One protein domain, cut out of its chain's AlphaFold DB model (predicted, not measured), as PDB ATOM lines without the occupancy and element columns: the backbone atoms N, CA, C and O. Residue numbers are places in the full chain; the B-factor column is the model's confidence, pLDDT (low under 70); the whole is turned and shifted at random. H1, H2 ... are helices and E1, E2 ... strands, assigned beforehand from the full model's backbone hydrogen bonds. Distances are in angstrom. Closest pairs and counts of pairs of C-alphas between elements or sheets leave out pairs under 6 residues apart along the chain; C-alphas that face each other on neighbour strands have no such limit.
ATOM      1  N   MET A  35     -46.424   4.910 -43.460       91.00
ATOM      2  CA  MET A  35     -45.659   3.688 -43.238       91.00
ATOM      3  C   MET A  35     -46.573   2.459 -43.298       91.00
ATOM      4  O   MET A  35     -47.631   2.417 -42.665       91.00
ATOM      5  N   THR A  36     -46.150   1.450 -44.055       89.88
ATOM      6  CA  THR A  36     -46.798   0.140 -44.047       89.88
ATOM      7  C   THR A  36     -46.489  -0.584 -42.739       89.88
ATOM      8  O   THR A  36     -45.645  -0.158 -41.950       89.88
ATOM      9  N   ARG A  37     -47.144  -1.725 -42.507       86.12
ATOM     10  CA  ARG A  37     -46.818  -2.587 -41.366       86.12
ATOM     11  C   ARG A  37     -45.341  -2.995 -41.356       86.12
ATOM     12  O   ARG A  37     -44.739  -3.004 -40.287       86.12
ATOM     13  N   ASP A  38     -44.773  -3.291 -42.520       88.19
ATOM     14  CA  ASP A  38     -43.382  -3.726 -42.638       88.19
ATOM     15  C   ASP A  38     -42.417  -2.568 -42.356       88.19
ATOM     16  O   ASP A  38     -41.433  -2.749 -41.643       88.19
ATOM     17  N   ASP A  39     -42.742  -1.350 -42.809       89.44
ATOM     18  CA  ASP A  39     -41.983  -0.140 -42.453       89.44
ATOM     19  C   ASP A  39     -42.042   0.149 -40.944       89.44
ATOM     20  O   ASP A  39     -41.049   0.546 -40.329       89.44
ATOM     21  N   ILE A  40     -43.212  -0.050 -40.329       87.94
ATOM     22  CA  ILE A  40     -43.402   0.103 -38.883       87.94
ATOM     23  C   ILE A  40     -42.537  -0.915 -38.140       87.94
ATOM     24  O   ILE A  40     -41.839  -0.536 -37.208       87.94
ATOM     25  N   GLU A  41     -42.547  -2.186 -38.551       86.88
ATOM     26  CA  GLU A  41     -41.724  -3.222 -37.922       86.88
ATOM     27  C   GLU A  41     -40.228  -2.928 -38.080       86.88
ATOM     28  O   GLU A  41     -39.487  -2.980 -37.100       86.88
ATOM     29  N   ALA A  42     -39.795  -2.539 -39.282       88.38
ATOM     30  CA  ALA A  42     -38.403  -2.201 -39.572       88.38
ATOM     31  C   ALA A  42     -37.913  -0.950 -38.824       88.38
ATOM     32  O   ALA A  42     -36.724  -0.827 -38.535       88.38
ATOM     33  N   SER A  43     -38.816  -0.022 -38.492       87.75
ATOM     34  CA  SER A  43     -38.496   1.206 -37.751       87.75
ATOM     35  C   SER A  43     -38.609   1.064 -36.231       87.75
ATOM     36  O   SER A  43     -38.390   2.047 -35.508       87.75
ATOM     37  N   LYS A  44     -38.943  -0.129 -35.716       88.31
ATOM     38  CA  LYS A  44     -38.998  -0.364 -34.273       88.31
ATOM     39  C   LYS A  44     -37.621  -0.227 -33.649       88.31
ATOM     40  O   LYS A  44     -36.646  -0.841 -34.071       88.31
ATOM     41  N   CYS A  45     -37.575   0.532 -32.569       83.38
ATOM     42  CA  CYS A  45     -36.399   0.673 -31.730       83.38
ATOM     43  C   CYS A  45     -36.795   0.569 -30.261       83.38
ATOM     44  O   CYS A  45     -37.943   0.840 -29.891       83.38
ATOM     45  N   ASP A  46     -35.838   0.167 -29.431       81.81
ATOM     46  CA  ASP A  46     -36.029   0.154 -27.989       81.81
ATOM     47  C   ASP A  46     -35.987   1.592 -27.462       81.81
ATOM     48  O   ASP A  46     -35.048   2.351 -27.716       81.81
ATOM     49  N   VAL A  47     -37.021   1.970 -26.718       73.69
ATOM     50  CA  VAL A  47     -37.089   3.236 -25.990       73.69
ATOM     51  C   VAL A  47     -37.344   2.926 -24.526       73.69
ATOM     52  O   VAL A  47     -38.194   2.105 -24.183       73.69
ATOM     53  N   VAL A  48     -36.579   3.575 -23.649       66.38
ATOM     54  CA  VAL A  48     -36.797   3.495 -22.206       66.38
ATOM     55  C   VAL A  48     -38.004   4.367 -21.885       66.38
ATOM     56  O   VAL A  48     -37.940   5.589 -21.987       66.38
ATOM     57  N   ALA A  49     -39.122   3.739 -21.538       63.34
ATOM     58  CA  ALA A  49     -40.291   4.460 -21.074       63.34
ATOM     59  C   ALA A  49     -39.989   5.148 -19.732       63.34
ATOM     60  O   ALA A  49     -39.089   4.756 -18.979       63.34
ATOM     61  N   ARG A  50     -40.795   6.160 -19.397       55.19
ATOM     62  CA  ARG A  50     -40.820   6.745 -18.052       55.19
ATOM     63  C   ARG A  50     -40.969   5.592 -17.044       55.19
ATOM     64  O   ARG A  50     -41.878   4.785 -17.203       55.19
ATOM     65  N   PHE A  51     -40.062   5.513 -16.062       60.28
ATOM     66  CA  PHE A  51     -39.905   4.427 -15.066       60.28
ATOM     67  C   PHE A  51     -39.045   3.206 -15.453       60.28
ATOM     68  O   PHE A  51     -39.039   2.221 -14.723       60.28
ATOM     69  N   GLY A  52     -38.256   3.271 -16.530       63.59
ATOM     70  CA  GLY A  52     -37.196   2.280 -16.785       63.59
ATOM     71  C   GLY A  52     -37.648   1.010 -17.508       63.59
ATOM     72  O   GLY A  52     -36.824   0.143 -17.789       63.59
ATOM     73  N   THR A  53     -38.929   0.899 -17.857       67.00
ATOM     74  CA  THR A  53     -39.439  -0.202 -18.681       67.00
ATOM     75  C   THR A  53     -39.041   0.023 -20.139       67.00
ATOM     76  O   THR A  53     -39.392   1.049 -20.721       67.00
ATOM     77  N   SER A  54     -38.328  -0.916 -20.759       69.19
ATOM     78  CA  SER A  54     -38.069  -0.860 -22.200       69.19
ATOM     79  C   SER A  54     -39.351  -1.161 -22.981       69.19
ATOM     80  O   SER A  54     -40.127  -2.051 -22.636       69.19
ATOM     81  N   SER A  55     -39.616  -0.382 -24.023       76.38
ATOM     82  CA  SER A  55     -40.734  -0.589 -24.945       76.38
ATOM     83  C   SER A  55     -40.233  -0.475 -26.377       76.38
ATOM     84  O   SER A  55     -39.430   0.403 -26.688       76.38
ATOM     85  N   LYS A  56     -40.712  -1.363 -27.254       83.31
ATOM     86  CA  LYS A  56     -40.430  -1.285 -28.689       83.31
ATOM     87  C   LYS A  56     -41.431  -0.365 -29.356       83.31
ATOM     88  O   LYS A  56     -42.625  -0.657 -29.363       83.31
ATOM     89  N   VAL A  57     -40.935   0.718 -29.940       86.00
ATOM     90  CA  VAL A  57     -41.770   1.735 -30.585       86.00
ATOM     91  C   VAL A  57     -41.272   1.996 -32.000       86.00
ATOM     92  O   VAL A  57     -40.064   2.071 -32.235       86.00
ATOM     93  N   ALA A  58     -42.194   2.140 -32.946       88.38
ATOM     94  CA  ALA A  58     -41.887   2.610 -34.290       88.38
ATOM     95  C   ALA A  58     -41.658   4.121 -34.255       88.38
ATOM     96  O   ALA A  58     -42.392   4.842 -33.577       88.38
ATOM     97  N   ARG A  59     -40.646   4.612 -34.972       88.94
ATOM     98  CA  ARG A  59     -40.328   6.045 -35.059       88.94
ATOM     99  C   ARG A  59     -40.573   6.572 -36.460       88.94
ATOM    100  O   ARG A  59     -40.255   5.908 -37.436       88.94
ATOM    101  N   GLY A  60     -41.054   7.804 -36.548       91.31
ATOM    102  CA  GLY A  60     -41.268   8.482 -37.821       91.31
ATOM    103  C   GLY A  60     -41.768   9.905 -37.618       91.31
ATOM    104  O   GLY A  60     -41.500  10.525 -36.584       91.31
ATOM    105  N   TYR A  61     -42.500  10.408 -38.604       92.31
ATOM    106  CA  TYR A  61     -43.062  11.755 -38.595       92.31
ATOM    107  C   TYR A  61     -44.584  11.710 -38.620       92.31
ATOM    108  O   TYR A  61     -45.176  11.003 -39.429       92.31
ATOM    109  N   PHE A  62     -45.219  12.476 -37.743       90.75
ATOM    110  CA  PHE A  62     -46.655  12.703 -37.755       90.75
ATOM    111  C   PHE A  62     -46.965  14.001 -38.489       90.75
ATOM    112  O   PHE A  62     -46.259  14.995 -38.330       90.75
ATOM    113  N   ALA A  63     -48.057  13.996 -39.244       90.88
ATOM    114  CA  ALA A  63     -48.591  15.160 -39.929       90.88
ATOM    115  C   ALA A  63     -49.919  15.577 -39.281       90.88
ATOM    116  O   ALA A  63     -50.878  14.806 -39.282       90.88
ATOM    117  N   ASN A  64     -49.989  16.797 -38.745       89.31
ATOM    118  CA  ASN A  64     -51.218  17.381 -38.212       89.31
ATOM    119  C   ASN A  64     -51.793  18.405 -39.202       89.31
ATOM    120  O   ASN A  64     -51.268  19.511 -39.344       89.31
ATOM    121  N   VAL A  65     -52.885  18.029 -39.876       88.81
ATOM    122  CA  VAL A  65     -53.565  18.852 -40.895       88.81
ATOM    123  C   VAL A  65     -54.261  20.076 -40.287       88.81
ATOM    124  O   VAL A  65     -54.380  21.110 -40.946       88.81
ATOM    125  N   HIS A  66     -54.698  19.992 -39.027       87.12
ATOM    126  CA  HIS A  66     -55.386  21.092 -38.347       87.12
ATOM    127  C   HIS A  66     -54.417  22.201 -37.940       87.12
ATOM    128  O   HIS A  66     -54.696  23.371 -38.180       87.12
ATOM    129  N   SER A  67     -53.269  21.842 -37.357       88.88
ATOM    130  CA  SER A  67     -52.255  22.812 -36.922       88.88
ATOM    131  C   SER A  67     -51.171  23.090 -37.967       88.88
ATOM    132  O   SER A  67     -50.246  23.838 -37.671       88.88
ATOM    133  N   ILE A  68     -51.244  22.455 -39.146       91.38
ATOM    134  CA  ILE A  68     -50.243  22.508 -40.228       91.38
ATOM    135  C   ILE A  68     -48.827  22.316 -39.666       91.38
ATOM    136  O   ILE A  68     -47.950  23.173 -39.768       91.38
ATOM    137  N   ARG A  69     -48.624  21.177 -39.001       91.19
ATOM    138  CA  ARG A  69     -47.359  20.863 -38.331       91.19
ATOM    139  C   ARG A  69     -46.924  19.438 -38.628       91.19
ATOM    140  O   ARG A  69     -47.745  18.523 -38.617       91.19
ATOM    141  N   VAL A  70     -45.626  19.273 -38.861       91.31
ATOM    142  CA  VAL A  70     -44.963  17.970 -38.901       91.31
ATOM    143  C   VAL A  70     -44.106  17.827 -37.660       91.31
ATOM    144  O   VAL A  70     -43.295  18.703 -37.366       91.31
ATOM    145  N   ASP A  71     -44.268  16.712 -36.961       89.81
ATOM    146  CA  ASP A  71     -43.525  16.423 -35.744       89.81
ATOM    147  C   ASP A  71     -42.898  15.041 -35.794       89.81
ATOM    148  O   ASP A  71     -43.549  14.051 -36.127       89.81
ATOM    149  N   LYS A  72     -41.627  14.960 -35.400       90.19
ATOM    150  CA  LYS A  72     -40.967  13.677 -35.185       90.19
ATOM    151  C   LYS A  72     -41.496  13.046 -33.901       90.19
ATOM    152  O   LYS A  72     -41.529  13.690 -32.852       90.19
ATOM    153  N   GLY A  73     -41.857  11.774 -33.970       87.56
ATOM    154  CA  GLY A  73     -42.416  11.068 -32.830       87.56
ATOM    155  C   GLY A  73     -42.242   9.563 -32.912       87.56
ATOM    156  O   GLY A  73     -41.511   9.032 -33.754       87.56
ATOM    157  N   TRP A  74     -42.905   8.883 -31.990       86.69
ATOM    158  CA  TRP A  74     -42.934   7.431 -31.912       86.69
ATOM    159  C   TRP A  74     -44.350   6.916 -31.672       86.69
ATOM    160  O   TRP A  74     -45.202   7.654 -31.185       86.69
ATOM    161  N   SER A  75     -44.593   5.653 -32.012       84.38
ATOM    162  CA  SER A  75     -45.848   4.940 -31.771       84.38
ATOM    163  C   SER A  75     -45.573   3.486 -31.389       84.38
ATOM    164  O   SER A  75     -44.757   2.826 -32.030       84.38
ATOM    165  N   ASP A  76     -46.258   2.971 -30.370       81.62
ATOM    166  CA  ASP A  76     -46.272   1.538 -30.025       81.62
ATOM    167  C   ASP A  76     -47.530   0.813 -30.555       81.62
ATOM    168  O   ASP A  76     -47.736  -0.371 -30.294       81.62
ATOM    169  N   GLY A  77     -48.370   1.520 -31.321       74.38
ATOM    170  CA  GLY A  77     -49.659   1.037 -31.829       74.38
ATOM    171  C   GLY A  77     -50.851   1.350 -30.917       74.38
ATOM    172  O   GLY A  77     -51.965   1.480 -31.418       74.38
ATOM    173  N   PHE A  78     -50.626   1.558 -29.618       74.06
ATOM    174  CA  PHE A  78     -51.645   1.955 -28.638       74.06
ATOM    175  C   PHE A  78     -51.449   3.388 -28.131       74.06
ATOM    176  O   PHE A  78     -52.411   4.092 -27.821       74.06
ATOM    177  N   ARG A  79     -50.197   3.822 -28.044       77.62
ATOM    178  CA  ARG A  79     -49.729   5.119 -27.573       77.62
ATOM    179  C   ARG A  79     -48.789   5.691 -28.614       77.62
ATOM    180  O   ARG A  79     -48.074   4.963 -29.303       77.62
ATOM    181  N   HIS A  80     -48.766   7.008 -28.688       79.88
ATOM    182  CA  HIS A  80     -47.762   7.721 -29.448       79.88
ATOM    183  C   HIS A  80     -47.199   8.858 -28.601       79.88
ATOM    184  O   HIS A  80     -47.770   9.251 -27.581       79.88
ATOM    185  N   GLY A  81     -46.051   9.374 -29.003       76.88
ATOM    186  CA  GLY A  81     -45.395  10.455 -28.295       76.88
ATOM    187  C   GLY A  81     -44.605  11.341 -29.233       76.88
ATOM    188  O   GLY A  81     -44.124  10.910 -30.283       76.88
ATOM    189  N   TYR A  82     -44.460  12.587 -28.811       74.94
ATOM    190  CA  TYR A  82     -43.543  13.551 -29.396       74.94
ATOM    191  C   TYR A  82     -42.439  13.730 -28.361       74.94
ATOM    192  O   TYR A  82     -42.730  14.147 -27.239       74.94
ATOM    193  N   SER A  83     -41.190  13.390 -28.691       66.88
ATOM    194  CA  SER A  83     -40.091  13.266 -27.707       66.88
ATOM    195  C   SER A  83     -40.395  12.254 -26.573       66.88
ATOM    196  O   SER A  83     -41.044  11.239 -26.829       66.88
ATOM    197  N   ASP A  84     -39.934  12.501 -25.340       55.81
ATOM    198  CA  ASP A  84     -40.089  11.605 -24.174       55.81
ATOM    199  C   ASP A  84     -41.488  11.672 -23.522       55.81
ATOM    200  O   ASP A  84     -41.768  10.970 -22.547       55.81
ATOM    201  N   ASN A  85     -42.392  12.502 -24.057       56.75
ATOM    202  CA  ASN A  85     -43.756  12.658 -23.558       56.75
ATOM    203  C   ASN A  85     -44.753  11.856 -24.408       56.75
ATOM    204  O   ASN A  85     -44.827  12.018 -25.627       56.75
ATOM    205  N   SER A  86     -45.551  11.010 -23.752       57.62
ATOM    206  CA  SER A  86     -46.619  10.224 -24.381       57.62
ATOM    207  C   SER A  86     -47.962  10.959 -24.341       57.62
ATOM    208  O   SER A  86     -48.360  11.433 -23.274       57.62
ATOM    209  N   SER A  87     -48.699  10.966 -25.452       58.81
ATOM    210  CA  SER A  87     -50.113  11.354 -25.517       58.81
ATOM    211  C   SER A  87     -50.977  10.182 -25.990       58.81
ATOM    212  O   SER A  87     -50.610   9.414 -26.877       58.81
ATOM    213  N   THR A  88     -52.150  10.026 -25.380       50.50
ATOM    214  CA  THR A  88     -53.004   8.842 -25.548       50.50
ATOM    215  C   THR A  88     -54.201   9.146 -26.450       50.50
ATOM    216  O   THR A  88     -55.321   9.129 -25.961       50.50
ATOM    217  N   GLN A  89     -54.021   9.459 -27.742       47.47
ATOM    218  CA  GLN A  89     -55.179   9.581 -28.656       47.47
ATOM    219  C   GLN A  89     -54.931   9.131 -30.102       47.47
ATOM    220  O   GLN A  89     -54.607   9.925 -30.979       47.47
ATOM    221  N   GLY A  90     -55.202   7.855 -30.371       46.59
ATOM    222  CA  GLY A  90     -55.363   7.347 -31.732       46.59
ATOM    223  C   GLY A  90     -54.060   6.924 -32.406       46.59
ATOM    224  O   GLY A  90     -52.963   7.388 -32.089       46.59
ATOM    225  N   MET A  91     -54.195   5.979 -33.334       53.16
ATOM    226  CA  MET A  91     -53.101   5.480 -34.159       53.16
ATOM    227  C   MET A  91     -52.659   6.598 -35.108       53.16
ATOM    228  O   MET A  91     -53.276   6.824 -36.148       53.16
ATOM    229  N   GLY A  92     -51.619   7.342 -34.736       60.97
ATOM    230  CA  GLY A  92     -51.061   8.354 -35.622       60.97
ATOM    231  C   GLY A  92     -50.467   7.688 -36.867       60.97
ATOM    232  O   GLY A  92     -49.702   6.728 -36.765       60.97
ATOM    233  N   ARG A  93     -50.829   8.190 -38.052       80.44
ATOM    234  CA  ARG A  93     -50.207   7.794 -39.322       80.44
ATOM    235  C   ARG A  93     -48.769   8.323 -39.331       80.44
ATOM    236  O   ARG A  93     -48.569   9.533 -39.407       80.44
ATOM    237  N   LEU A  94     -47.794   7.427 -39.194       90.38
ATOM    238  CA  LEU A  94     -46.372   7.759 -39.292       90.38
ATOM    239  C   LEU A  94     -45.937   7.800 -40.760       90.38
ATOM    240  O   LEU A  94     -46.335   6.949 -41.550       90.38
ATOM    241  N   PHE A  95     -45.076   8.751 -41.097       93.81
ATOM    242  CA  PHE A  95     -44.360   8.848 -42.370       93.81
ATOM    243  C   PHE A  95     -42.873   8.578 -42.154       93.81
ATOM    244  O   PHE A  95     -42.344   8.816 -41.061       93.81
ATOM    245  N   ARG A  96     -42.192   8.080 -43.194       93.81
ATOM    246  CA  ARG A  96     -40.777   7.678 -43.109       93.81
ATOM    247  C   ARG A  96     -39.874   8.891 -42.966       93.81
ATOM    248  O   ARG A  96     -38.908   8.856 -42.207       93.81
ATOM    249  N   THR A  97     -40.220   9.969 -43.660       94.88
ATOM    250  CA  THR A  97     -39.438  11.205 -43.689       94.88
ATOM    251  C   THR A  97     -40.292  12.425 -43.359       94.88
ATOM    252  O   THR A  97     -41.522  12.398 -43.433       94.88
ATOM    253  N   ASP A  98     -39.618  13.510 -42.988       95.31
ATOM    254  CA  ASP A  98     -40.226  14.825 -42.803       95.31
ATOM    255  C   ASP A  98     -40.801  15.359 -44.120       95.31
ATOM    256  O   ASP A  98     -41.901  15.908 -44.137       95.31
ATOM    257  N   VAL A  99     -40.093  15.141 -45.231       96.25
ATOM    258  CA  VAL A  99     -40.534  15.519 -46.576       96.25
ATOM    259  C   VAL A  99     -41.833  14.808 -46.950       96.25
ATOM    260  O   VAL A  99     -42.762  15.477 -47.390       96.25
ATOM    261  N   GLU A 100     -41.942  13.492 -46.729       95.62
ATOM    262  CA  GLU A 100     -43.188  12.744 -46.970       95.62
ATOM    263  C   GLU A 100     -44.351  13.305 -46.139       95.62
ATOM    264  O   GLU A 100     -45.446  13.512 -46.659       95.62
ATOM    265  N   ALA A 101     -44.116  13.612 -44.861       94.50
ATOM    266  CA  ALA A 101     -45.144  14.189 -43.999       94.50
ATOM    267  C   ALA A 101     -45.589  15.587 -44.475       94.50
ATOM    268  O   ALA A 101     -46.785  15.883 -44.489       94.50
ATOM    269  N   TRP A 102     -44.656  16.439 -44.914       95.69
ATOM    270  CA  TRP A 102     -44.978  17.757 -45.474       95.69
ATOM    271  C   TRP A 102     -45.688  17.668 -46.823       95.69
ATOM    272  O   TRP A 102     -46.618  18.433 -47.077       95.69
ATOM    273  N   GLN A 103     -45.286  16.733 -47.681       96.12
ATOM    274  CA  GLN A 103     -45.950  16.455 -48.952       96.12
ATOM    275  C   GLN A 103     -47.387  15.967 -48.729       96.12
ATOM    276  O   GLN A 103     -48.303  16.450 -49.394       96.12
ATOM    277  N   TYR A 104     -47.600  15.088 -47.746       94.56
ATOM    278  CA  TYR A 104     -48.934  14.665 -47.326       94.56
ATOM    279  C   TYR A 104     -49.771  15.850 -46.824       94.56
ATOM    280  O   TYR A 104     -50.870  16.076 -47.329       94.56
ATOM    281  N   LEU A 105     -49.235  16.672 -45.909       93.94
ATOM    282  CA  LEU A 105     -49.926  17.881 -45.436       93.94
ATOM    283  C   LEU A 105     -50.297  18.814 -46.580       93.94
ATOM    284  O   LEU A 105     -51.417  19.319 -46.635       93.94
ATOM    285  N   ARG A 106     -49.364  19.049 -47.504       95.25
ATOM    286  CA  ARG A 106     -49.610  19.889 -48.669       95.25
ATOM    287  C   ARG A 106     -50.741  19.317 -49.521       95.25
ATOM    288  O   ARG A 106     -51.587  20.093 -49.962       95.25
ATOM    289  N   HIS A 107     -50.783  18.004 -49.733       94.44
ATOM    290  CA  HIS A 107     -51.856  17.354 -50.480       94.44
ATOM    291  C   HIS A 107     -53.217  17.519 -49.787       94.44
ATOM    292  O   HIS A 107     -54.144  18.041 -50.399       94.44
ATOM    293  N   GLU A 108     -53.325  17.165 -48.504       93.31
ATOM    294  CA  GLU A 108     -54.561  17.298 -47.713       93.31
ATOM    295  C   GLU A 108     -55.090  18.738 -47.700       93.31
ATOM    296  O   GLU A 108     -56.269  18.986 -47.956       93.31
ATOM    297  N   VAL A 109     -54.203  19.712 -47.472       93.69
ATOM    298  CA  VAL A 109     -54.565  21.135 -47.472       93.69
ATOM    299  C   VAL A 109     -55.019  21.593 -48.859       93.69
ATOM    300  O   VAL A 109     -55.971  22.366 -48.958       93.69
ATOM    301  N   THR A 110     -54.376  21.113 -49.929       94.44
ATOM    302  CA  THR A 110     -54.790  21.430 -51.306       94.44
ATOM    303  C   THR A 110     -56.192  20.904 -51.581       94.44
ATOM    304  O   THR A 110     -57.029  21.665 -52.050       94.44
ATOM    305  N   VAL A 111     -56.461  19.633 -51.264       93.75
ATOM    306  CA  VAL A 111     -57.779  19.022 -51.495       93.75
ATOM    307  C   VAL A 111     -58.862  19.759 -50.709       93.75
ATOM    308  O   VAL A 111     -59.902  20.076 -51.281       93.75
ATOM    309  N   ARG A 112     -58.605  20.089 -49.435       93.62
ATOM    310  CA  ARG A 112     -59.545  20.852 -48.603       93.62
ATOM    311  C   ARG A 112     -59.916  22.185 -49.251       93.62
ATOM    312  O   ARG A 112     -61.094  22.435 -49.483       93.62
ATOM    313  N   TYR A 113     -58.924  23.011 -49.583       93.44
ATOM    314  CA  TYR A 113     -59.192  24.329 -50.162       93.44
ATOM    315  C   TYR A 113     -59.771  24.252 -51.574       93.44
ATOM    316  O   TYR A 113     -60.615  25.066 -51.920       93.44
ATOM    317  N   ALA A 114     -59.373  23.272 -52.383       94.25
ATOM    318  CA  ALA A 114     -59.982  23.064 -53.691       94.25
ATOM    319  C   ALA A 114     -61.470  22.705 -53.574       94.25
ATOM    320  O   ALA A 114     -62.277  23.208 -54.347       94.25
ATOM    321  N   GLY A 115     -61.842  21.884 -52.586       95.38
ATOM    322  CA  GLY A 115     -63.243  21.582 -52.290       95.38
ATOM    323  C   GLY A 115     -64.027  22.805 -51.811       95.38
ATOM    324  O   GLY A 115     -65.146  23.027 -52.265       95.38
ATOM    325  N   GLU A 116     -63.432  23.625 -50.939       95.88
ATOM    326  CA  GLU A 116     -64.029  24.893 -50.491       95.88
ATOM    327  C   GLU A 116     -64.236  25.870 -51.659       95.88
ATOM    328  O   GLU A 116     -65.307  26.458 -51.778       95.88
ATOM    329  N   LEU A 117     -63.252  26.000 -52.554       95.06
ATOM    330  CA  LEU A 117     -63.357  26.832 -53.754       95.06
ATOM    331  C   LEU A 117     -64.433  26.311 -54.712       95.06
ATOM    332  O   LEU A 117     -65.292  27.083 -55.111       95.06
ATOM    333  N   ALA A 118     -64.467  25.006 -54.994       95.31
ATOM    334  CA  ALA A 118     -65.502  24.414 -55.844       95.31
ATOM    335  C   ALA A 118     -66.917  24.612 -55.272       95.31
ATOM    336  O   ALA A 118     -67.875  24.817 -56.017       95.31
ATOM    337  N   PHE A 119     -67.062  24.570 -53.943       96.00
ATOM    338  CA  PHE A 119     -68.319  24.906 -53.281       96.00
ATOM    339  C   PHE A 119     -68.690  26.381 -53.490       96.00
ATOM    340  O   PHE A 119     -69.831  26.663 -53.845       96.00
ATOM    341  N   ILE A 120     -67.746  27.309 -53.297       96.25
ATOM    342  CA  ILE A 120     -67.966  28.745 -53.531       96.25
ATOM    343  C   ILE A 120     -68.353  29.001 -54.991       96.25
ATOM    344  O   ILE A 120     -69.340  29.689 -55.232       96.25
ATOM    345  N   ASP A 121     -67.637  28.405 -55.945       96.50
ATOM    346  CA  ASP A 121     -67.909  28.541 -57.380       96.50
ATOM    347  C   ASP A 121     -69.329  28.075 -57.720       96.50
ATOM    348  O   ASP A 121     -70.051  28.752 -58.453       96.50
ATOM    349  N   ARG A 122     -69.778  26.965 -57.118       95.75
ATOM    350  CA  ARG A 122     -71.162  26.501 -57.253       95.75
ATOM    351  C   ARG A 122     -72.163  27.516 -56.696       95.75
ATOM    352  O   ARG A 122     -73.140  27.826 -57.368       95.75
ATOM    353  N   MET A 123     -71.920  28.055 -55.499       95.38
ATOM    354  CA  MET A 123     -72.807  29.059 -54.892       95.38
ATOM    355  C   MET A 123     -72.879  30.353 -55.719       95.38
ATOM    356  O   MET A 123     -73.935  30.980 -55.777       95.38
ATOM    357  N   ILE A 124     -71.773  30.756 -56.356       94.94
ATOM    358  CA  ILE A 124     -71.739  31.902 -57.275       94.94
ATOM    359  C   ILE A 124     -72.606  31.612 -58.502       94.94
ATOM    360  O   ILE A 124     -73.486  32.410 -58.816       94.94
ATOM    361  N   ALA A 125     -72.424  30.454 -59.144       94.06
ATOM    362  CA  ALA A 125     -73.206  30.065 -60.317       94.06
ATOM    363  C   ALA A 125     -74.719  30.002 -60.027       94.06
ATOM    364  O   ALA A 125     -75.528  30.506 -60.808       94.06
ATOM    365  N   GLU A 126     -75.104  29.447 -58.871       93.75
ATOM    366  CA  GLU A 126     -76.496  29.421 -58.402       93.75
ATOM    367  C   GLU A 126     -77.061  30.844 -58.217       93.75
ATOM    368  O   GLU A 126     -78.189  31.125 -58.629       93.75
ATOM    369  N   ALA A 127     -76.280  31.760 -57.634       92.69
ATOM    370  CA  ALA A 127     -76.691  33.146 -57.404       92.69
ATOM    371  C   ALA A 127     -76.810  33.968 -58.701       92.69
ATOM    372  O   ALA A 127     -77.654  34.860 -58.787       92.69
ATOM    373  N   GLU A 128     -75.997  33.658 -59.712       91.44
ATOM    374  CA  GLU A 128     -76.034  34.289 -61.037       91.44
ATOM    375  C   GLU A 128     -77.184  33.770 -61.927       91.44
ATOM    376  O   GLU A 128     -77.387  34.268 -63.033       91.44
ATOM    377  N   GLY A 129     -77.992  32.822 -61.431       77.56
ATOM    378  CA  GLY A 129     -79.165  32.288 -62.129       77.56
ATOM    379  C   GLY A 129     -78.880  31.061 -62.999       77.56
ATOM    380  O   GLY A 129     -79.729  30.677 -63.804       77.56
TER     381      GLY A 129
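Overview. This is residues 35 to 129 of the 134 residues of an uncharacterized protein of Brucella anthropi (strain ATCC 49188 / DSM 6882 / CCUG 24695 / JCM 21032 / LMG 3331 / NBRC 15819 / NCTC 12168 / Alc 37) (UniProt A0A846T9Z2). A small antiparallel sheet of five strands, curled like part of a barrel, has the short helix H1 over E2, while the long helix H2 begins beside E2 and E3 and sticks out as an arm from residue 113 on. The 95 printed residues hold two named helices and five named strands, H1 E1 E2 E3 E4 E5 H2 along the chain, a mixed class. The sheet's order E1 - E2 - E3 - E4 - E5 is a meander, each strand the antiparallel neighbour of the one before. The whole is only just loose, close to extended, with a radius of gyration of the C-alphas of 18.5 A and spans of 68 by 24 by 18 A, the arm making much of the length.

Arrangement. H1, residues 37 to 42, is on the sheet at a height of 8.9 A; its closest C-alpha pair with E2, residues 54 to 64, is Ile 40 and Ala 58, 5.4 A. E1, residues 44 to 48, forms a hairpin with E2, with N 45 and O 57 2.9 A apart. E2 bends by 61 degrees at residue 60 and pairs onward with E3, residues 69 to 75, N 62 and O 71 being 2.8 A apart. E4, residues 80 to 82, follows E3 with N 74 and O 81 at 2.9 A, and edge strand E5, residues 85 to 87, follows E4 with N 87 and O 80 at 2.9 A. H2, residues 98 to 127, only grazes the sheet with residues 98 to 106; the C-alphas of Ala 63 and Ala 101, its closest with E2, are 5.4 A apart. In H1 and H2 every O i to N i+4 pair is within hydrogen-bond range.

Along the chain. H1 begins at C-alpha 37, (-46.818, -2.587, -41.366). E2 is 27.6 A long, E3 17.3 A and H2 43.3 A, ending at C-alpha 127, (-76.691, 33.146, -57.404).

Size, cuts and confidence. The C-alphas of Gly 52 and Gly 129, the two farthest apart, are 68.7 A apart. The printed part has no cut and no long link. pLDDT is under 70 in residues 48 to 54 and 83 to 92.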